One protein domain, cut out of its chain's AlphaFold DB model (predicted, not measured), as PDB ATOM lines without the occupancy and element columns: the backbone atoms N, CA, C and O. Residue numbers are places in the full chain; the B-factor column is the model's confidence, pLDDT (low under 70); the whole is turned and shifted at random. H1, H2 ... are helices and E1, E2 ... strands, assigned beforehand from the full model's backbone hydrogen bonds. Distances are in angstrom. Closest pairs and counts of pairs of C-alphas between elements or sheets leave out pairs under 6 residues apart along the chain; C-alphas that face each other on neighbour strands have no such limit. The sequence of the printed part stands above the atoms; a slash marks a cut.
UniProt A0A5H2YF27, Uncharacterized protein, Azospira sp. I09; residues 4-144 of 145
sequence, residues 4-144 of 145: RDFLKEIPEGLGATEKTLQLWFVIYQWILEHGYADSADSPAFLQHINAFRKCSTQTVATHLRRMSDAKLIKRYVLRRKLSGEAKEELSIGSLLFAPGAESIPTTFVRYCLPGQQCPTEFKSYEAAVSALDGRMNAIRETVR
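Overview. This is residues 4 to 144 of the 145 residues of an uncharacterized protein of Azospira sp. I09 (UniProt A0A5H2YF27). What does the model look like at first sight? A helical head, with H2 and H3 as a hairpin and H4 about perpendicular to both, packs through H4 residues 61 to 69 on a narrow ribbon of two strands, E1 and E2; H1 sits near H2, at the end of the rod away from H6. Two separate arms stick out: one with H5, where residues 83 to 89 and 95 to 100 stand free, and one of residues 126 to 144, of which 126 to 142 belong to H6. What is it made of? The printed part has 141 residues, with six named helices and two named strands in the order H1 H2 H3 H4 E1 H5 E2 H6; the sheet E1 - E2 is antiparallel and the class is mostly helix. It is loose, with a radius of gyration of the C-alphas of 19.0 A and spans of 65 by 31 by 26 A.

Arrangement. How do the first helices stand? H1, residues 4 to 9, is close to but not clearly touching H2, residues 18 to 34, about perpendicular at 88 degrees, the closest C-alphas being Phe 6 and Phe 25 at 6.7 A. H2, with residues 23 to 30 alone, touches H3, residues 43 to 52, in a helical hairpin, opposite ways at 36 degrees, only just a steep tilt; the C-alphas of Ile 27 and Ile 49 are closest, 7.2 A. What meets the sheet? H4, residues 57 to 69, has C-alpha 64 at 7.2 A from C-alpha 111 of E2, residues 107 to 112, their closest pair. E2 is antiparallel to E1, residues 74 to 79, at 153 degrees, with N 76 and O 110 at 2.8 A and N 108 and O 78 at 3.0 A, within hydrogen-bond range. How are the remaining helices placed and built? H5, residues 84 to 96, and H6, residues 123 to 142, are apart and touch no helix. Every O i to N i+4 pair is within hydrogen-bond range in H2, H3, H4 and H6, against 8 of 9 in H5 and 0 of 2 in H1, where 2 of 3 O i to N i+3 pairs are.

Along the chain. Where does H1 begin? C-alpha 4 is at (-15.178, -59.269, 25.016). Which elements are longest? H2 measures 24.3 A and H6 28.9 A from first to last C-alpha; E1 and E2 measure 16.0 A and 16.5 A. Where does H6 end? C-alpha 142 is at (27.121, -30.098, 55.210).

Size, cuts and confidence. How large is it? The two C-alphas farthest apart, Gly 13 and Arg 144, are 67.8 A apart. Are there cuts or long links? The printed part has no cut, and no link is long. Where is confidence low? The pLDDT is under 70 at residue 41, residues 80 to 107 and residues 121 to 144; the mean of the printed part is 78.1.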
ATOM      1  N   ARG A   4     -13.837 -59.125  25.606       95.06
ATOM      2  CA  ARG A   4     -15.178 -59.269  25.016       95.06
ATOM      3  C   ARG A   4     -16.260 -58.548  25.816       95.06
ATOM      4  O   ARG A   4     -17.232 -58.102  25.221       95.06
ATOM      5  N   ASP A   5     -16.106 -58.455  27.134       95.38
ATOM      6  CA  ASP A   5     -17.053 -57.726  27.978       95.38
ATOM      7  C   ASP A   5     -16.841 -56.224  27.846       95.38
ATOM      8  O   ASP A   5     -17.805 -55.490  27.672       95.38
ATOM      9  N   PHE A   6     -15.583 -55.781  27.795       95.62
ATOM     10  CA  PHE A   6     -15.254 -54.383  27.527       95.62
ATOM     11  C   PHE A   6     -15.824 -53.883  26.191       95.62
ATOM     12  O   PHE A   6     -16.320 -52.764  26.118       95.62
ATOM     13  N   LEU A   7     -15.816 -54.713  25.143       94.88
ATOM     14  CA  LEU A   7     -16.396 -54.340  23.849       94.88
ATOM     15  C   LEU A   7     -17.903 -54.045  23.916       94.88
ATOM     16  O   LEU A   7     -18.387 -53.263  23.104       94.88
ATOM     17  N   LYS A   8     -18.635 -54.616  24.882       94.62
ATOM     18  CA  LYS A   8     -20.071 -54.344  25.081       94.62
ATOM     19  C   LYS A   8     -20.325 -52.957  25.675       94.62
ATOM     20  O   LYS A   8     -21.410 -52.419  25.499       94.62
ATOM     21  N   GLU A   9     -19.332 -52.384  26.353       92.50
ATOM     22  CA  GLU A   9     -19.396 -51.036  26.929       92.50
ATOM     23  C   GLU A   9     -19.119 -49.943  25.884       92.50
ATOM     24  O   GLU A   9     -19.355 -48.761  26.134       92.50
ATOM     25  N   ILE A  10     -18.593 -50.309  24.707       93.88
ATOM     26  CA  ILE A  10     -18.256 -49.354  23.651       93.88
ATOM     27  C   ILE A  10     -19.541 -48.815  23.006       93.88
ATOM     28  O   ILE A  10     -20.317 -49.600  22.462       93.88
ATOM     29  N   PRO A  11     -19.761 -47.484  22.993       91.62
ATOM     30  CA  PRO A  11     -20.935 -46.906  22.352       91.62
ATOM     31  C   PRO A  11     -21.004 -47.239  20.860       91.62
ATOM     32  O   PRO A  11     -19.996 -47.171  20.147       91.62
ATOM     33  N   GLU A  12     -22.208 -47.528  20.370       88.00
ATOM     34  CA  GLU A  12     -22.446 -47.718  18.939       88.00
ATOM     35  C   GLU A  12     -22.025 -46.476  18.138       88.00
ATOM     36  O   GLU A  12     -22.216 -45.333  18.558       88.00
ATOM     37  N   GLY A  13     -21.413 -46.698  16.972       84.75
ATOM     38  CA  GLY A  13     -20.926 -45.617  16.110       84.75
ATOM     39  C   GLY A  13     -19.621 -44.957  16.572       84.75
ATOM     40  O   GLY A  13     -19.150 -44.023  15.919       84.75
ATOM     41  N   LEU A  14     -18.986 -45.435  17.650       89.31
ATOM     42  CA  LEU A  14     -17.663 -44.958  18.037       89.31
ATOM     43  C   LEU A  14     -16.613 -45.370  16.987       89.31
ATOM     44  O   LEU A  14     -16.238 -46.536  16.879       89.31
ATOM     45  N   GLY A  15     -16.078 -44.395  16.250       87.81
ATOM     46  CA  GLY A  15     -15.022 -44.587  15.245       87.81
ATOM     47  C   GLY A  15     -13.635 -44.886  15.836       87.81
ATOM     48  O   GLY A  15     -12.679 -44.145  15.594       87.81
ATOM     49  N   ALA A  16     -13.507 -45.933  16.652       91.50
ATOM     50  CA  ALA A  16     -12.239 -46.405  17.201       91.50
ATOM     51  C   ALA A  16     -11.750 -47.650  16.448       91.50
ATOM     52  O   ALA A  16     -12.506 -48.576  16.181       91.50
ATOM     53  N   THR A  17     -10.460 -47.682  16.109       94.69
ATOM     54  CA  THR A  17      -9.837 -48.869  15.508       94.69
ATOM     55  C   THR A  17      -9.616 -49.958  16.555       94.69
ATOM     56  O   THR A  17      -9.437 -49.647  17.731       94.69
ATOM     57  N   GLU A  18      -9.490 -51.217  16.129       95.06
ATOM     58  CA  GLU A  18      -9.184 -52.347  17.024       95.06
ATOM     59  C   GLU A  18      -7.945 -52.087  17.902       95.06
ATOM     60  O   GLU A  18      -7.975 -52.245  19.118       95.06
ATOM     61  N   LYS A  19      -6.867 -51.547  17.315       94.69
ATOM     62  CA  LYS A  19      -5.651 -51.160  18.060       94.69
ATOM     63  C   LYS A  19      -5.907 -50.085  19.122       94.69
ATOM     64  O   LYS A  19      -5.168 -49.991  20.099       94.69
ATOM     65  N   THR A  20      -6.897 -49.221  18.900       95.69
ATOM     66  CA  THR A  20      -7.309 -48.206  19.876       95.69
ATOM     67  C   THR A  20      -8.125 -48.843  20.993       95.69
ATOM     68  O   THR A  20      -7.866 -48.544  22.153       95.69
ATOM     69  N   LEU A  21      -9.051 -49.743  20.654       96.81
ATOM     70  CA  LEU A  21      -9.883 -50.458  21.622       96.81
ATOM     71  C   LEU A  21      -9.048 -51.344  22.550       96.81
ATOM     72  O   LEU A  21      -9.255 -51.310  23.757       96.81
ATOM     73  N   GLN A  22      -8.036 -52.036  22.029       97.31
ATOM     74  CA  GLN A  22      -7.100 -52.808  22.852       97.31
ATOM     75  C   GLN A  22      -6.318 -51.921  23.829       97.31
ATOM     76  O   GLN A  22      -6.189 -52.255  25.002       97.31
ATOM     77  N   LEU A  23      -5.841 -50.750  23.384       96.88
ATOM     78  CA  LEU A  23      -5.189 -49.793  24.282       96.88
ATOM     79  C   LEU A  23      -6.159 -49.273  25.352       96.88
ATOM     80  O   LEU A  23      -5.789 -49.145  26.517       96.88
ATOM     81  N   TRP A  24      -7.397 -48.967  24.968       97.44
ATOM     82  CA  TRP A  24      -8.425 -48.521  25.905       97.44
ATOM     83  C   TRP A  24      -8.780 -49.597  26.921       97.44
ATOM     84  O   TRP A  24      -8.953 -49.272  28.088       97.44
ATOM     85  N   PHE A  25      -8.807 -50.861  26.509       97.62
ATOM     86  CA  PHE A  25      -8.992 -51.987  27.411       97.62
ATOM     87  C   PHE A  25      -7.868 -52.078  28.448       97.62
ATOM     88  O   PHE A  25      -8.157 -52.213  29.633       97.62
ATOM     89  N   VAL A  26      -6.604 -51.922  28.041       97.31
ATOM     90  CA  VAL A  26      -5.456 -51.901  28.971       97.31
ATOM     91  C   VAL A  26      -5.581 -50.753  29.980       97.31
ATOM     92  O   VAL A  26      -5.415 -50.958  31.180       97.31
ATOM     93  N   ILE A  27      -5.946 -49.551  29.521       96.81
ATOM     94  CA  ILE A  27      -6.222 -48.412  30.413       96.81
ATOM     95  C   ILE A  27      -7.384 -48.736  31.366       96.81
ATOM     96  O   ILE A  27      -7.323 -48.412  32.549       96.81
ATOM     97  N   TYR A  28      -8.443 -49.365  30.863       96.69
ATOM     98  CA  TYR A  28      -9.628 -49.699  31.647       96.69
ATOM     99  C   TYR A  28      -9.321 -50.737  32.738       96.69
ATOM    100  O   TYR A  28      -9.744 -50.549  33.877       96.69
ATOM    101  N   GLN A  29      -8.534 -51.777  32.432       96.31
ATOM    102  CA  GLN A  29      -8.053 -52.747  33.430       96.31
ATOM    103  C   GLN A  29      -7.232 -52.065  34.520       96.31
ATOM    104  O   GLN A  29      -7.480 -52.292  35.700       96.31
ATOM    105  N   TRP A  30      -6.322 -51.160  34.144       95.62
ATOM    106  CA  TRP A  30      -5.553 -50.407  35.130       95.62
ATOM    107  C   TRP A  30      -6.464 -49.671  36.119       95.62
ATOM    108  O   TRP A  30      -6.248 -49.744  37.327       95.62
ATOM    109  N   ILE A  31      -7.499 -48.982  35.624       94.94
ATOM    110  CA  ILE A  31      -8.440 -48.241  36.475       94.94
ATOM    111  C   ILE A  31      -9.282 -49.201  37.330       94.94
ATOM    112  O   ILE A  31      -9.546 -48.881  38.485       94.94
ATOM    113  N   LEU A  32      -9.676 -50.369  36.811       93.81
ATOM    114  CA  LEU A  32     -10.361 -51.398  37.605       93.81
ATOM    115  C   LEU A  32      -9.511 -51.859  38.799       93.81
ATOM    116  O   LEU A  32     -10.036 -52.004  39.898       93.81
ATOM    117  N   GLU A  33      -8.214 -52.069  38.581       93.19
ATOM    118  CA  GLU A  33      -7.291 -52.591  39.592       93.19
ATOM    119  C   GLU A  33      -6.820 -51.517  40.586       93.19
ATOM    120  O   GLU A  33      -6.703 -51.782  41.780       93.19
ATOM    121  N   HIS A  34      -6.559 -50.297  40.106       91.75
ATOM    122  CA  HIS A  34      -5.906 -49.233  40.880       91.75
ATOM    123  C   HIS A  34      -6.857 -48.086  41.270       91.75
ATOM    124  O   HIS A  34      -6.472 -47.177  42.005       91.75
ATOM    125  N   GLY A  35      -8.091 -48.091  40.761       91.44
ATOM    126  CA  GLY A  35      -9.145 -47.107  41.040       91.44
ATOM    127  C   GLY A  35      -9.054 -45.796  40.249       91.44
ATOM    128  O   GLY A  35     -10.041 -45.063  40.146       91.44
ATOM    129  N   TYR A  36      -7.896 -45.463  39.671       92.38
ATOM    130  CA  TYR A  36      -7.733 -44.255  38.860       92.38
ATOM    131  C   TYR A  36      -6.574 -44.353  37.863       92.38
ATOM    132  O   TYR A  36      -5.661 -45.167  37.998       92.38
ATOM    133  N   ALA A  37      -6.600 -43.464  36.873       92.38
ATOM    134  CA  ALA A  37      -5.488 -43.191  35.977       92.38
ATOM    135  C   ALA A  37      -5.300 -41.682  35.794       92.38
ATOM    136  O   ALA A  37      -6.264 -40.912  35.735       92.38
ATOM    137  N   ASP A  38      -4.051 -41.263  35.643       86.88
ATOM    138  CA  ASP A  38      -3.682 -39.920  35.222       86.88
ATOM    139  C   ASP A  38      -2.331 -39.956  34.501       86.88
ATOM    140  O   ASP A  38      -1.515 -40.848  34.712       86.88
ATOM    141  N   SER A  39      -2.098 -38.985  33.623       80.12
ATOM    142  CA  SER A  39      -0.866 -38.905  32.838       80.12
ATOM    143  C   SER A  39       0.208 -38.009  33.464       80.12
ATOM    144  O   SER A  39       1.217 -37.768  32.813       80.12
ATOM    145  N   ALA A  40      -0.015 -37.448  34.656       72.12
ATOM    146  CA  ALA A  40       0.833 -36.387  35.221       72.12
ATOM    147  C   ALA A  40       1.494 -36.770  36.557       72.12
ATOM    148  O   ALA A  40       2.604 -36.340  36.837       72.12
ATOM    149  N   ASP A  41       0.814 -37.579  37.359       67.69
ATOM    150  CA  ASP A  41       1.107 -37.928  38.751       67.69
ATOM    151  C   ASP A  41       1.362 -39.439  38.931       67.69
ATOM    152  O   ASP A  41       1.860 -39.859  39.973       67.69
ATOM    153  N   SER A  42       1.085 -40.268  37.912       74.75
ATOM    154  CA  SER A  42       1.223 -41.732  37.977       74.75
ATOM    155  C   SER A  42       2.285 -42.305  37.011       74.75
ATOM    156  O   SER A  42       1.939 -42.846  35.954       74.75
ATOM    157  N   PRO A  43       3.593 -42.280  37.358       82.62
ATOM    158  CA  PRO A  43       4.649 -42.901  36.550       82.62
ATOM    159  C   PRO A  43       4.424 -44.395  36.284       82.62
ATOM    160  O   PRO A  43       4.668 -44.860  35.172       82.62
ATOM    161  N   ALA A  44       3.907 -45.135  37.271       87.56
ATOM    162  CA  ALA A  44       3.610 -46.562  37.141       87.56
ATOM    163  C   ALA A  44       2.550 -46.836  36.059       87.56
ATOM    164  O   ALA A  44       2.709 -47.754  35.256       87.56
ATOM    165  N   PHE A  45       1.524 -45.981  35.966       91.69
ATOM    166  CA  PHE A  45       0.519 -46.062  34.906       91.69
ATOM    167  C   PHE A  45       1.158 -45.854  33.529       91.69
ATOM    168  O   PHE A  45       0.967 -46.659  32.620       91.69
ATOM    169  N   LEU A  46       1.978 -44.811  33.370       91.50
ATOM    170  CA  LEU A  46       2.659 -44.553  32.099       91.50
ATOM    171  C   LEU A  46       3.623 -45.681  31.713       91.50
ATOM    172  O   LEU A  46       3.735 -45.998  30.528       91.50
ATOM    173  N   GLN A  47       4.307 -46.296  32.679       91.19
ATOM    174  CA  GLN A  47       5.155 -47.466  32.442       91.19
ATOM    175  C   GLN A  47       4.333 -48.673  31.984       91.19
ATOM    176  O   GLN A  47       4.697 -49.296  30.988       91.19
ATOM    177  N   HIS A  48       3.202 -48.950  32.639       93.69
ATOM    178  CA  HIS A  48       2.288 -50.028  32.262       93.69
ATOM    179  C   HIS A  48       1.776 -49.863  30.823       93.69
ATOM    180  O   HIS A  48       1.887 -50.776  30.005       93.69
ATOM    181  N   ILE A  49       1.323 -48.657  30.459       94.69
ATOM    182  CA  ILE A  49       0.897 -48.366  29.085       94.69
ATOM    183  C   ILE A  49       2.055 -48.521  28.092       94.69
ATOM    184  O   ILE A  49       1.883 -49.127  27.036       94.69
ATOM    185  N   ASN A  50       3.250 -48.029  28.428       93.12
ATOM    186  CA  ASN A  50       4.429 -48.131  27.564       93.12
ATOM    187  C   ASN A  50       5.024 -49.542  27.458       93.12
ATOM    188  O   ASN A  50       5.846 -49.772  26.563       93.12
ATOM    189  N   ALA A  51       4.660 -50.460  28.355       93.94
ATOM    190  CA  ALA A  51       4.967 -51.881  28.230       93.94
ATOM    191  C   ALA A  51       4.072 -52.541  27.169       93.94
ATOM    192  O   ALA A  51       4.558 -53.351  26.387       93.94
ATOM    193  N   PHE A  52       2.803 -52.130  27.079       94.12
ATOM    194  CA  PHE A  52       1.883 -52.582  26.034       94.12
ATOM    195  C   PHE A  52       2.171 -51.932  24.670       94.12
ATOM    196  O   PHE A  52       2.268 -52.611  23.650       94.12
ATOM    197  N   ARG A  53       2.313 -50.602  24.629       92.44
ATOM    198  CA  ARG A  53       2.578 -49.841  23.401       92.44
ATOM    199  C   ARG A  53       3.271 -48.524  23.717       92.44
ATOM    200  O   ARG A  53       2.730 -47.692  24.440       92.44
ATOM    201  N   LYS A  54       4.419 -48.277  23.078       92.62
ATOM    202  CA  LYS A  54       5.145 -47.005  23.213       92.62
ATOM    203  C   LYS A  54       4.267 -45.828  22.783       92.62
ATOM    204  O   LYS A  54       3.848 -45.743  21.629       92.62
ATOM    205  N   CYS A  55       3.979 -44.944  23.732       88.38
ATOM    206  CA  CYS A  55       3.133 -43.771  23.569       88.38
ATOM    207  C   CYS A  55       3.723 -42.607  24.368       88.38
ATOM    208  O   CYS A  55       4.173 -42.777  25.501       88.38
ATOM    209  N   SER A  56       3.675 -41.399  23.804       90.75
ATOM    210  CA  SER A  56       4.001 -40.195  24.568       90.75
ATOM    211  C   SER A  56       2.937 -39.928  25.636       90.75
ATOM    212  O   SER A  56       1.767 -40.281  25.458       90.75
ATOM    213  N   THR A  57       3.306 -39.229  26.710       89.50
ATOM    214  CA  THR A  57       2.372 -38.800  27.764       89.50
ATOM    215  C   THR A  57       1.160 -38.059  27.191       89.50
ATOM    216  O   THR A  57       0.022 -38.337  27.566       89.50
ATOM    217  N   GLN A  58       1.382 -37.190  26.199       90.62
ATOM    218  CA  GLN A  58       0.324 -36.448  25.504       90.62
ATOM    219  C   GLN A  58      -0.645 -37.364  24.741       90.62
ATOM    220  O   GLN A  58      -1.856 -37.122  24.704       90.62
ATOM    221  N   THR A  59      -0.129 -38.442  24.147       93.00
ATOM    222  CA  THR A  59      -0.951 -39.445  23.459       93.00
ATOM    223  C   THR A  59      -1.837 -40.184  24.459       93.00
ATOM    224  O   THR A  59      -3.038 -40.322  24.228       93.00
ATOM    225  N   VAL A  60      -1.284 -40.590  25.608       94.62
ATOM    226  CA  VAL A  60      -2.054 -41.237  26.685       94.62
ATOM    227  C   VAL A  60      -3.139 -40.297  27.219       94.62
ATOM    228  O   VAL A  60      -4.301 -40.693  27.306       94.62
ATOM    229  N   ALA A  61      -2.805 -39.029  27.472       93.25
ATOM    230  CA  ALA A  61      -3.767 -38.008  27.890       93.25
ATOM    231  C   ALA A  61      -4.910 -37.816  26.874       93.25
ATOM    232  O   ALA A  61      -6.067 -37.623  27.255       93.25
ATOM    233  N   THR A  62      -4.601 -37.904  25.575       95.25
ATOM    234  CA  THR A  62      -5.595 -37.828  24.495       95.25
ATOM    235  C   THR A  62      -6.529 -39.037  24.505       95.25
ATOM    236  O   THR A  62      -7.743 -38.868  24.391       95.25
ATOM    237  N   HIS A  63      -6.004 -40.253  24.690       96.12
ATOM    238  CA  HIS A  63      -6.839 -41.452  24.806       96.12
ATOM    239  C   HIS A  63      -7.739 -41.408  26.046       96.12
ATOM    240  O   HIS A  63      -8.927 -41.684  25.911       96.12
ATOM    241  N   LEU A  64      -7.224 -40.983  27.205       96.56
ATOM    242  CA  LEU A  64      -8.026 -40.808  28.422       96.56
ATOM    243  C   LEU A  64      -9.185 -39.823  28.212       96.56
ATOM    244  O   LEU A  64     -10.320 -40.097  28.599       96.56
ATOM    245  N   ARG A  65      -8.926 -38.694  27.540       95.81
ATOM    246  CA  ARG A  65      -9.974 -37.723  27.201       95.81
ATOM    247  C   ARG A  65     -11.040 -38.342  26.302       95.81
ATOM    248  O   ARG A  65     -12.212 -38.276  26.642       95.81
ATOM    249  N   ARG A  66     -10.635 -39.018  25.223       96.44
ATOM    250  CA  ARG A  66     -11.567 -39.679  24.296       96.44
ATOM    251  C   ARG A  66     -12.396 -40.776  24.968       96.44
ATOM    252  O   ARG A  66     -13.580 -40.890  24.677       96.44
ATOM    253  N   MET A  67     -11.802 -41.561  25.870       97.06
ATOM    254  CA  MET A  67     -12.538 -42.547  26.671       97.06
ATOM    255  C   MET A  67     -13.563 -41.868  27.583       97.06
ATOM    256  O   MET A  67     -14.670 -42.376  27.748       97.06
ATOM    257  N   SER A  68     -13.215 -40.709  28.155       96.50
ATOM    258  CA  SER A  68     -14.152 -39.924  28.958       96.50
ATOM    259  C   SER A  68     -15.282 -39.319  28.131       96.50
ATOM    260  O   SER A  68     -16.418 -39.315  28.596       96.50
ATOM    261  N   ASP A  69     -14.996 -38.826  26.927       95.25
ATOM    262  CA  ASP A  69     -16.010 -38.293  26.009       95.25
ATOM    263  C   ASP A  69     -16.973 -39.408  25.560       95.25
ATOM    264  O   ASP A  69     -18.180 -39.194  25.463       95.25
ATOM    265  N   ALA A  70     -16.452 -40.629  25.391       94.88
ATOM    266  CA  ALA A  70     -17.226 -41.848  25.157       94.88
ATOM    267  C   ALA A  70     -17.932 -42.396  26.416       94.88
ATOM    268  O   ALA A  70     -18.558 -43.447  26.349       94.88
ATOM    269  N   LYS A  71     -17.844 -41.700  27.561       94.81
ATOM    270  CA  LYS A  71     -18.463 -42.059  28.853       94.81
ATOM    271  C   LYS A  71     -18.007 -43.396  29.462       94.81
ATOM    272  O   LYS A  71     -18.608 -43.845  30.432       94.81
ATOM    273  N   LEU A  72     -16.917 -43.983  28.964       95.31
ATOM    274  CA  LEU A  72     -16.338 -45.222  29.506       95.31
ATOM    275  C   LEU A  72     -15.696 -45.000  30.878       95.31
ATOM    276  O   LEU A  72     -15.692 -45.875  31.738       95.31
ATOM    277  N   ILE A  73     -15.128 -43.811  31.070       96.31
ATOM    278  CA  ILE A  73     -14.491 -43.370  32.308       96.31
ATOM    279  C   ILE A  73     -14.949 -41.950  32.616       96.31
ATOM    280  O   ILE A  73     -15.375 -41.204  31.737       96.31
ATOM    281  N   LYS A  74     -14.860 -41.546  33.877       95.88
ATOM    282  CA  LYS A  74     -15.251 -40.216  34.326       95.88
ATOM    283  C   LYS A  74     -14.024 -39.367  34.605       95.88
ATOM    284  O   LYS A  74     -13.175 -39.730  35.416       95.88
ATOM    285  N   ARG A  75     -13.964 -38.210  33.949       94.50
ATOM    286  CA  ARG A  75     -12.939 -37.189  34.162       94.50
ATOM    287  C   ARG A  75     -13.238 -36.350  35.406       94.50
ATOM    288  O   ARG A  75     -14.300 -35.739  35.510       94.50
ATOM    289  N   TYR A  76     -12.254 -36.237  36.286       91.25
ATOM    290  CA  TYR A  76     -12.260 -35.375  37.460       91.25
ATOM    291  C   TYR A  76     -11.153 -34.331  37.334       91.25
ATOM    292  O   TYR A  76      -9.978 -34.667  37.199       91.25
ATOM    293  N   VAL A  77     -11.534 -33.053  37.358       88.00
ATOM    294  CA  VAL A  77     -10.575 -31.945  37.431       88.00
ATOM    295  C   VAL A  77     -10.376 -31.611  38.896       88.00
ATOM    296  O   VAL A  77     -11.258 -31.048  39.542       88.00
ATOM    297  N   LEU A  78      -9.215 -31.972  39.412       82.12
ATOM    298  CA  LEU A  78      -8.851 -31.758  40.795       82.12
ATOM    299  C   LEU A  78      -8.096 -30.438  40.887       82.12
ATOM    300  O   LEU A  78      -7.110 -30.214  40.184       82.12
ATOM    301  N   ARG A  79      -8.607 -29.535  41.726       73.62
ATOM    302  CA  ARG A  79      -7.985 -28.241  42.008       73.62
ATOM    303  C   ARG A  79      -7.421 -28.278  43.413       73.62
ATOM    304  O   ARG A  79      -8.144 -28.592  44.358       73.62
ATOM    305  N   ARG A  80      -6.151 -27.927  43.559       64.38
ATOM    306  CA  ARG A  80      -5.535 -27.800  44.875       64.38
ATOM    307  C   ARG A  80      -6.110 -26.561  45.565       64.38
ATOM    308  O   ARG A  80      -5.997 -25.452  45.046       64.38
ATOM    309  N   LYS A  81      -6.699 -26.728  46.753       54.84
ATOM    310  CA  LYS A  81      -6.852 -25.613  47.697       54.84
ATOM    311  C   LYS A  81      -5.505 -25.439  48.393       54.84
ATOM    312  O   LYS A  81      -5.216 -26.133  49.358       54.84
ATOM    313  N   LEU A  82      -4.652 -24.576  47.847       53.28
ATOM    314  CA  LEU A  82      -3.465 -24.114  48.567       53.28
ATOM    315  C   LEU A  82      -3.927 -23.295  49.783       53.28
ATOM    316  O   LEU A  82      -4.810 -22.441  49.627       53.28
ATOM    317  N   SER A  83      -3.354 -23.547  50.963       53.75
ATOM    318  CA  SER A  83      -3.472 -22.630  52.105       53.75
ATOM    319  C   SER A  83      -2.868 -21.269  51.733       53.75
ATOM    320  O   SER A  83      -2.085 -21.176  50.785       53.75
ATOM    321  N   GLY A  84      -3.258 -20.197  52.433       53.75
ATOM    322  CA  GLY A  84      -2.712 -18.854  52.186       53.75
ATOM    323  C   GLY A  84      -1.181 -18.828  52.267       53.75
ATOM    324  O   GLY A  84      -0.534 -18.342  51.347       53.75
ATOM    325  N   GLU A  85      -0.626 -19.481  53.286       50.34
ATOM    326  CA  GLU A  85       0.818 -19.615  53.523       50.34
ATOM    327  C   GLU A  85       1.526 -20.394  52.402       50.34
ATOM    328  O   GLU A  85       2.552 -19.954  51.895       50.34
ATOM    329  N   ALA A  86       0.938 -21.493  51.907       53.28
ATOM    330  CA  ALA A  86       1.518 -22.254  50.797       53.28
ATOM    331  C   ALA A  86       1.501 -21.478  49.467       53.28
ATOM    332  O   ALA A  86       2.311 -21.754  48.584       53.28
ATOM    333  N   LYS A  87       0.582 -20.516  49.288       53.50
ATOM    334  CA  LYS A  87       0.613 -19.609  48.130       53.50
ATOM    335  C   LYS A  87       1.767 -18.618  48.240       53.50
ATOM    336  O   LYS A  87       2.428 -18.380  47.234       53.50
ATOM    337  N   GLU A  88       2.011 -18.075  49.432       52.88
ATOM    338  CA  GLU A  88       3.141 -17.175  49.682       52.88
ATOM    339  C   GLU A  88       4.479 -17.902  49.541       52.88
ATOM    340  O   GLU A  88       5.329 -17.432  48.791       52.88
ATOM    341  N   GLU A  89       4.658 -19.082  50.137       51.38
ATOM    342  CA  GLU A  89       5.910 -19.839  50.014       51.38
ATOM    343  C   GLU A  89       6.211 -20.280  48.576       51.38
ATOM    344  O   GLU A  89       7.367 -20.267  48.163       51.38
ATOM    345  N   LEU A  90       5.195 -20.611  47.771       53.81
ATOM    346  CA  LEU A  90       5.388 -20.915  46.347       53.81
ATOM    347  C   LEU A  90       5.696 -19.660  45.514       53.81
ATOM    348  O   LEU A  90       6.484 -19.734  44.570       53.81
ATOM    349  N   SER A  91       5.124 -18.505  45.871       51.28
ATOM    350  CA  SER A  91       5.466 -17.217  45.255       51.28
ATOM    351  C   SER A  91       6.880 -16.752  45.615       51.28
ATOM    352  O   SER A  91       7.573 -16.209  44.759       51.28
ATOM    353  N   ILE A  92       7.328 -16.993  46.849       49.97
ATOM    354  CA  ILE A  92       8.660 -16.610  47.335       49.97
ATOM    355  C   ILE A  92       9.720 -17.629  46.874       49.97
ATOM    356  O   ILE A  92      10.815 -17.252  46.460       49.97
ATOM    357  N   GLY A  93       9.391 -18.923  46.856       46.31
ATOM    358  CA  GLY A  93      10.274 -20.001  46.402       46.31
ATOM    359  C   GLY A  93      10.627 -19.911  44.915       46.31
ATOM    360  O   GLY A  93      11.773 -20.163  44.547       46.31
ATOM    361  N   SER A  94       9.691 -19.447  44.076       48.09
ATOM    362  CA  SER A  94       9.948 -19.150  42.657       48.09
ATOM    363  C   SER A  94      10.937 -17.993  42.441       48.09
ATOM    364  O   SER A  94      11.485 -17.869  41.348       48.09
ATOM    365  N   LEU A  95      11.150 -17.140  43.451       44.47
ATOM    366  CA  LEU A  95      12.086 -16.009  43.421       44.47
ATOM    367  C   LEU A  95      13.465 -16.361  44.002       44.47
ATOM    368  O   LEU A  95      14.457 -15.763  43.596       44.47
ATOM    369  N   LEU A  96      13.543 -17.322  44.930       46.81
ATOM    370  CA  LEU A  96      14.781 -17.655  45.648       46.81
ATOM    371  C   LEU A  96      15.517 -18.895  45.113       46.81
ATOM    372  O   LEU A  96      16.719 -19.017  45.341       46.81
ATOM    373  N   PHE A  97      14.850 -19.795  44.381       45.12
ATOM    374  CA  PHE A  97      15.446 -21.070  43.964       45.12
ATOM    375  C   PHE A  97      15.300 -21.341  42.455       45.12
ATOM    376  O   PHE A  97      14.479 -22.144  42.026       45.12
ATOM    377  N   ALA A  98      16.204 -20.720  41.686       39.81
ATOM    378  CA  ALA A  98      16.670 -21.097  40.340       39.81
ATOM    379  C   ALA A  98      15.701 -20.970  39.128       39.81
ATOM    380  O   ALA A  98      14.493 -21.182  39.232       39.81
ATOM    381  N   PRO A  99      16.238 -20.674  37.919       36.25
ATOM    382  CA  PRO A  99      15.465 -20.708  36.681       36.25
ATOM    383  C   PRO A  99      15.091 -22.161  36.360       36.25
ATOM    384  O   PRO A  99      15.965 -23.016  36.232       36.25
ATOM    385  N   GLY A 100      13.789 -22.439  36.257       43.94
ATOM    386  CA  GLY A 100      13.252 -23.790  36.045       43.94
ATOM    387  C   GLY A 100      12.285 -24.278  37.127       43.94
ATOM    388  O   GLY A 100      11.781 -25.392  37.013       43.94
ATOM    389  N   ALA A 101      11.979 -23.463  38.144       45.59
ATOM    390  CA  ALA A 101      10.827 -23.682  39.017       45.59
ATOM    391  C   ALA A 101       9.524 -23.436  38.231       45.59
ATOM    392  O   ALA A 101       8.849 -22.420  38.395       45.59
ATOM    393  N   GLU A 102       9.199 -24.342  37.307       46.62
ATOM    394  CA  GLU A 102       7.910 -24.349  36.629       46.62
ATOM    395  C   GLU A 102       6.813 -24.402  37.696       46.62
ATOM    396  O   GLU A 102       6.812 -25.266  38.576       46.62
ATOM    397  N   SER A 103       5.905 -23.427  37.643       53.12
ATOM    398  CA  SER A 103       4.769 -23.290  38.548       53.12
ATOM    399  C   SER A 103       4.127 -24.651  38.815       53.12
ATOM    400  O   SER A 103       3.606 -25.273  37.883       53.12
ATOM    401  N   ILE A 104       4.151 -25.116  40.068       52.25
ATOM    402  CA  ILE A 104       3.553 -26.404  40.434       52.25
ATOM    403  C   ILE A 104       2.082 -26.383  39.986       52.25
ATOM    404  O   ILE A 104       1.337 -25.496  40.424       52.25
ATOM    405  N   PRO A 105       1.637 -27.319  39.124       54.22
ATOM    406  CA  PRO A 105       0.290 -27.290  38.577       54.22
ATOM    407  C   PRO A 105      -0.756 -27.290  39.696       54.22
ATOM    408  O   PRO A 105      -0.886 -28.240  40.465       54.22
ATOM    409  N   THR A 106      -1.541 -26.218  39.781       64.12
ATOM    410  CA  THR A 106      -2.630 -26.083  40.767       64.12
ATOM    411  C   THR A 106      -3.868 -26.892  40.383       64.12
ATOM    412  O   THR A 106      -4.812 -27.019  41.169       64.12
ATOM    413  N   THR A 107      -3.866 -27.458  39.175       69.44
ATOM    414  CA  THR A 107      -4.944 -28.268  38.623       69.44
ATOM    415  C   THR A 107      -4.387 -29.490  37.917       69.44
ATOM    416  O   THR A 107      -3.475 -29.363  37.102       69.44
ATOM    417  N   PHE A 108      -4.991 -30.648  38.149       77.88
ATOM    418  CA  PHE A 108      -4.668 -31.874  37.429       77.88
ATOM    419  C   PHE A 108      -5.932 -32.683  37.148       77.88
ATOM    420  O   PHE A 108      -7.028 -32.351  37.609       77.88
ATOM    421  N   VAL A 109      -5.796 -33.707  36.310       88.56
ATOM    422  CA  VAL A 109      -6.928 -34.489  35.818       88.56
ATOM    423  C   VAL A 109      -6.723 -35.951  36.168       88.56
ATOM    424  O   VAL A 109      -5.736 -36.541  35.740       88.56
ATOM    425  N   ARG A 110      -7.693 -36.531  36.873       91.62
ATOM    426  CA  ARG A 110      -7.791 -37.972  37.112       91.62
ATOM    427  C   ARG A 110      -8.996 -38.555  36.406       91.62
ATOM    428  O   ARG A 110     -10.009 -37.881  36.215       91.62
ATOM    429  N   TYR A 111      -8.877 -39.815  36.026       94.81
ATOM    430  CA  TYR A 111      -9.937 -40.577  35.396       94.81
ATOM    431  C   TYR A 111     -10.231 -41.813  36.241       94.81
ATOM    432  O   TYR A 111      -9.311 -42.554  36.574       94.81
ATOM    433  N   CYS A 112     -11.500 -42.021  36.582       94.94
ATOM    434  CA  CYS A 112     -11.979 -43.164  37.369       94.94
ATOM    435  C   CYS A 112     -13.153 -43.831  36.647       94.94
ATOM    436  O   CYS A 112     -13.695 -43.258  35.697       94.94
ATOM    437  N   LEU A 113     -13.598 -45.002  37.104       94.44
ATOM    438  CA  LEU A 113     -14.834 -45.578  36.575       94.44
ATOM    439  C   LEU A 113     -16.052 -44.715  36.954       94.44
ATOM    440  O   LEU A 113     -16.046 -44.040  37.993       94.44
ATOM    441  N   PRO A 114     -17.114 -44.708  36.130       92.44
ATOM    442  CA  PRO A 114     -18.368 -44.060  36.490       92.44
ATOM    443  C   PRO A 114     -18.892 -44.574  37.841       92.44
ATOM    444  O   PRO A 114     -18.866 -45.768  38.118       92.44
ATOM    445  N   GLY A 115     -19.344 -43.664  38.706       87.25
ATOM    446  CA  GLY A 115     -19.847 -44.001  40.045       87.25
ATOM    447  C   GLY A 115     -18.776 -44.158  41.133       87.25
ATOM    448  O   GLY A 115     -19.122 -44.100  42.310       87.25
ATOM    449  N   GLN A 116     -17.488 -44.264  40.787       87.62
ATOM    450  CA  GLN A 116     -16.415 -44.302  41.784       87.62
ATOM    451  C   GLN A 116     -16.042 -42.906  42.294       87.62
ATOM    452  O   GLN A 116     -16.048 -41.914  41.548       87.62
ATOM    453  N   GLN A 117     -15.683 -42.844  43.578       84.50
ATOM    454  CA  GLN A 117     -15.111 -41.655  44.196       84.50
ATOM    455  C   GLN A 117     -13.670 -41.473  43.713       84.50
ATOM    456  O   GLN A 117     -12.881 -42.413  43.711       84.50
ATOM    457  N   CYS A 118     -13.331 -40.260  43.279       85.31
ATOM    458  CA  CYS A 118     -11.996 -39.958  42.779       85.31
ATOM    459  C   CYS A 118     -11.034 -39.707  43.949       85.31
ATOM    460  O   CYS A 118     -11.312 -38.807  44.749       85.31
ATOM    461  N   PRO A 119      -9.904 -40.432  44.043       83.12
ATOM    462  CA  PRO A 119      -8.870 -40.123  45.023       83.12
ATOM    463  C   PRO A 119      -8.341 -38.701  44.820       83.12
ATOM    464  O   PRO A 119      -8.094 -38.283  43.686       83.12
ATOM    465  N   THR A 120      -8.131 -37.962  45.909       77.31
ATOM    466  CA  THR A 120      -7.673 -36.558  45.879       77.31
ATOM    467  C   THR A 120      -6.219 -36.368  46.311       77.31
ATOM    468  O   THR A 120      -5.674 -35.282  46.137       77.31
ATOM    469  N   GLU A 121      -5.594 -37.406  46.868       69.75
ATOM    470  CA  GLU A 121      -4.204 -37.407  47.358       69.75
ATOM    471  C   GLU A 121      -3.204 -37.279  46.205       69.75
ATOM    472  O   GLU A 121      -3.437 -37.863  45.153       69.75
ATOM    473  N   PHE A 122      -2.096 -36.555  46.376       65.31
ATOM    474  CA  PHE A 122      -1.075 -36.353  45.334       65.31
ATOM    475  C   PHE A 122       0.182 -37.173  45.635       65.31
ATOM    476  O   PHE A 122       0.995 -36.769  46.466       65.31
ATOM    477  N   LYS A 123       0.394 -38.283  44.921       65.00
ATOM    478  CA  LYS A 123       1.517 -39.184  45.227       65.00
ATOM    479  C   LYS A 123       2.864 -38.652  44.724       65.00
ATOM    480  O   LYS A 123       3.870 -38.810  45.409       65.00
ATOM    481  N   SER A 124       2.911 -37.977  43.570       56.94
ATOM    482  CA  SER A 124       4.164 -37.391  43.060       56.94
ATOM    483  C   SER A 124       4.610 -36.161  43.851       56.94
ATOM    484  O   SER A 124       5.808 -35.918  43.971       56.94
ATOM    485  N   TYR A 125       3.671 -35.411  44.441       56.34
ATOM    486  CA  TYR A 125       3.998 -34.268  45.294       56.34
ATOM    487  C   TYR A 125       4.567 -34.712  46.639       56.34
ATOM    488  O   TYR A 125       5.571 -34.158  47.059       56.34
ATOM    489  N   GLU A 126       3.986 -35.722  47.292       56.47
ATOM    490  CA  GLU A 126       4.566 -36.285  48.520       56.47
ATOM    491  C   GLU A 126       5.992 -36.792  48.280       56.47
ATOM    492  O   GLU A 126       6.894 -36.497  49.064       56.47
ATOM    493  N   ALA A 127       6.228 -37.456  47.144       57.34
ATOM    494  CA  ALA A 127       7.570 -37.866  46.742       57.34
ATOM    495  C   ALA A 127       8.506 -36.666  46.478       57.34
ATOM    496  O   ALA A 127       9.668 -36.696  46.882       57.34
ATOM    497  N   ALA A 128       8.019 -35.597  45.838       57.47
ATOM    498  CA  ALA A 128       8.805 -34.391  45.563       57.47
ATOM    499  C   ALA A 128       9.124 -33.580  46.832       57.47
ATOM    500  O   ALA A 128      10.249 -33.110  46.980       57.47
ATOM    501  N   VAL A 129       8.168 -33.445  47.756       59.19
ATOM    502  CA  VAL A 129       8.366 -32.810  49.067       59.19
ATOM    503  C   VAL A 129       9.352 -33.619  49.894       59.19
ATOM    504  O   VAL A 129      10.329 -33.060  50.373       59.19
ATOM    505  N   SER A 130       9.182 -34.943  49.966       60.19
ATOM    506  CA  SER A 130      10.127 -35.815  50.667       60.19
ATOM    507  C   SER A 130      11.547 -35.721  50.084       60.19
ATOM    508  O   SER A 130      12.524 -35.676  50.832       60.19
ATOM    509  N   ALA A 131      11.683 -35.613  48.757       58.94
ATOM    510  CA  ALA A 131      12.977 -35.402  48.110       58.94
ATOM    511  C   ALA A 131      13.577 -34.013  48.403       58.94
ATOM    512  O   ALA A 131      14.791 -33.899  48.582       58.94
ATOM    513  N   LEU A 132      12.757 -32.959  48.461       60.22
ATOM    514  CA  LEU A 132      13.193 -31.610  48.841       60.22
ATOM    515  C   LEU A 132      13.641 -31.557  50.305       60.22
ATOM    516  O   LEU A 132      14.734 -31.059  50.572       60.22
ATOM    517  N   ASP A 133      12.870 -32.144  51.220       60.50
ATOM    518  CA  ASP A 133      13.215 -32.248  52.639       60.50
ATOM    519  C   ASP A 133      14.529 -33.015  52.835       60.50
ATOM    520  O   ASP A 133      15.413 -32.570  53.570       60.50
ATOM    521  N   GLY A 134      14.716 -34.124  52.111       62.06
ATOM    522  CA  GLY A 134      15.971 -34.876  52.108       62.06
ATOM    523  C   GLY A 134      17.165 -34.040  51.635       62.06
ATOM    524  O   GLY A 134      18.222 -34.049  52.267       62.06
ATOM    525  N   ARG A 135      16.998 -33.256  50.561       60.47
ATOM    526  CA  ARG A 135      18.048 -32.356  50.047       60.47
ATOM    527  C   ARG A 135      18.357 -31.215  51.015       60.47
ATOM    528  O   ARG A 135      19.526 -30.903  51.218       60.47
ATOM    529  N   MET A 136      17.342 -30.608  51.628       60.38
ATOM    530  CA  MET A 136      17.525 -29.541  52.617       60.38
ATOM    531  C   MET A 136      18.230 -30.044  53.878       60.38
ATOM    532  O   MET A 136      19.100 -29.349  54.403       60.38
ATOM    533  N   ASN A 137      17.910 -31.255  54.337       62.81
ATOM    534  CA  ASN A 137      18.593 -31.877  55.469       62.81
ATOM    535  C   ASN A 137      20.061 -32.193  55.148       62.81
ATOM    536  O   ASN A 137      20.928 -31.842  55.941       62.81
ATOM    537  N   ALA A 138      20.363 -32.716  53.955       63.31
ATOM    538  CA  ALA A 138      21.745 -32.941  53.520       63.31
ATOM    539  C   ALA A 138      22.564 -31.633  53.429       63.31
ATOM    540  O   ALA A 138      23.736 -31.589  53.808       63.31
ATOM    541  N   ILE A 139      21.947 -30.533  52.978       62.09
ATOM    542  CA  ILE A 139      22.587 -29.204  52.967       62.09
ATOM    543  C   ILE A 139      22.826 -28.707  54.401       62.09
ATOM    544  O   ILE A 139      23.896 -28.199  54.716       62.09
ATOM    545  N   ARG A 140      21.865 -28.887  55.313       59.16
ATOM    546  CA  ARG A 140      22.037 -28.518  56.729       59.16
ATOM    547  C   ARG A 140      23.136 -29.322  57.426       59.16
ATOM    548  O   ARG A 140      23.813 -28.772  58.286       59.16
ATOM    549  N   GLU A 141      23.324 -30.590  57.068       64.62
ATOM    550  CA  GLU A 141      24.401 -31.434  57.604       64.62
ATOM    551  C   GLU A 141      25.783 -31.038  57.075       64.62
ATOM    552  O   GLU A 141      26.757 -31.096  57.817       64.62
ATOM    553  N   THR A 142      25.867 -30.573  55.827       58.69
ATOM    554  CA  THR A 142      27.121 -30.098  55.210       58.69
ATOM    555  C   THR A 142      27.514 -28.675  55.615       58.69
ATOM    556  O   THR A 142      28.670 -28.297  55.454       58.69
ATOM    557  N   VAL A 143      26.576 -27.891  56.156       58.50
ATOM    558  CA  VAL A 143      26.786 -26.505  56.621       58.50
ATOM    559  C   VAL A 143      26.888 -26.418  58.157       58.50
ATOM    560  O   VAL A 143      27.037 -25.328  58.708       58.50
ATOM    561  N   ARG A 144      26.839 -27.546  58.887       47.50
ATOM    562  CA  ARG A 144      27.147 -27.549  60.327       47.50
ATOM    563  C   ARG A 144      28.652 -27.281  60.537       47.50
ATOM    564  O   ARG A 144      29.447 -27.999  59.935       47.50
TER     565      ARG A 144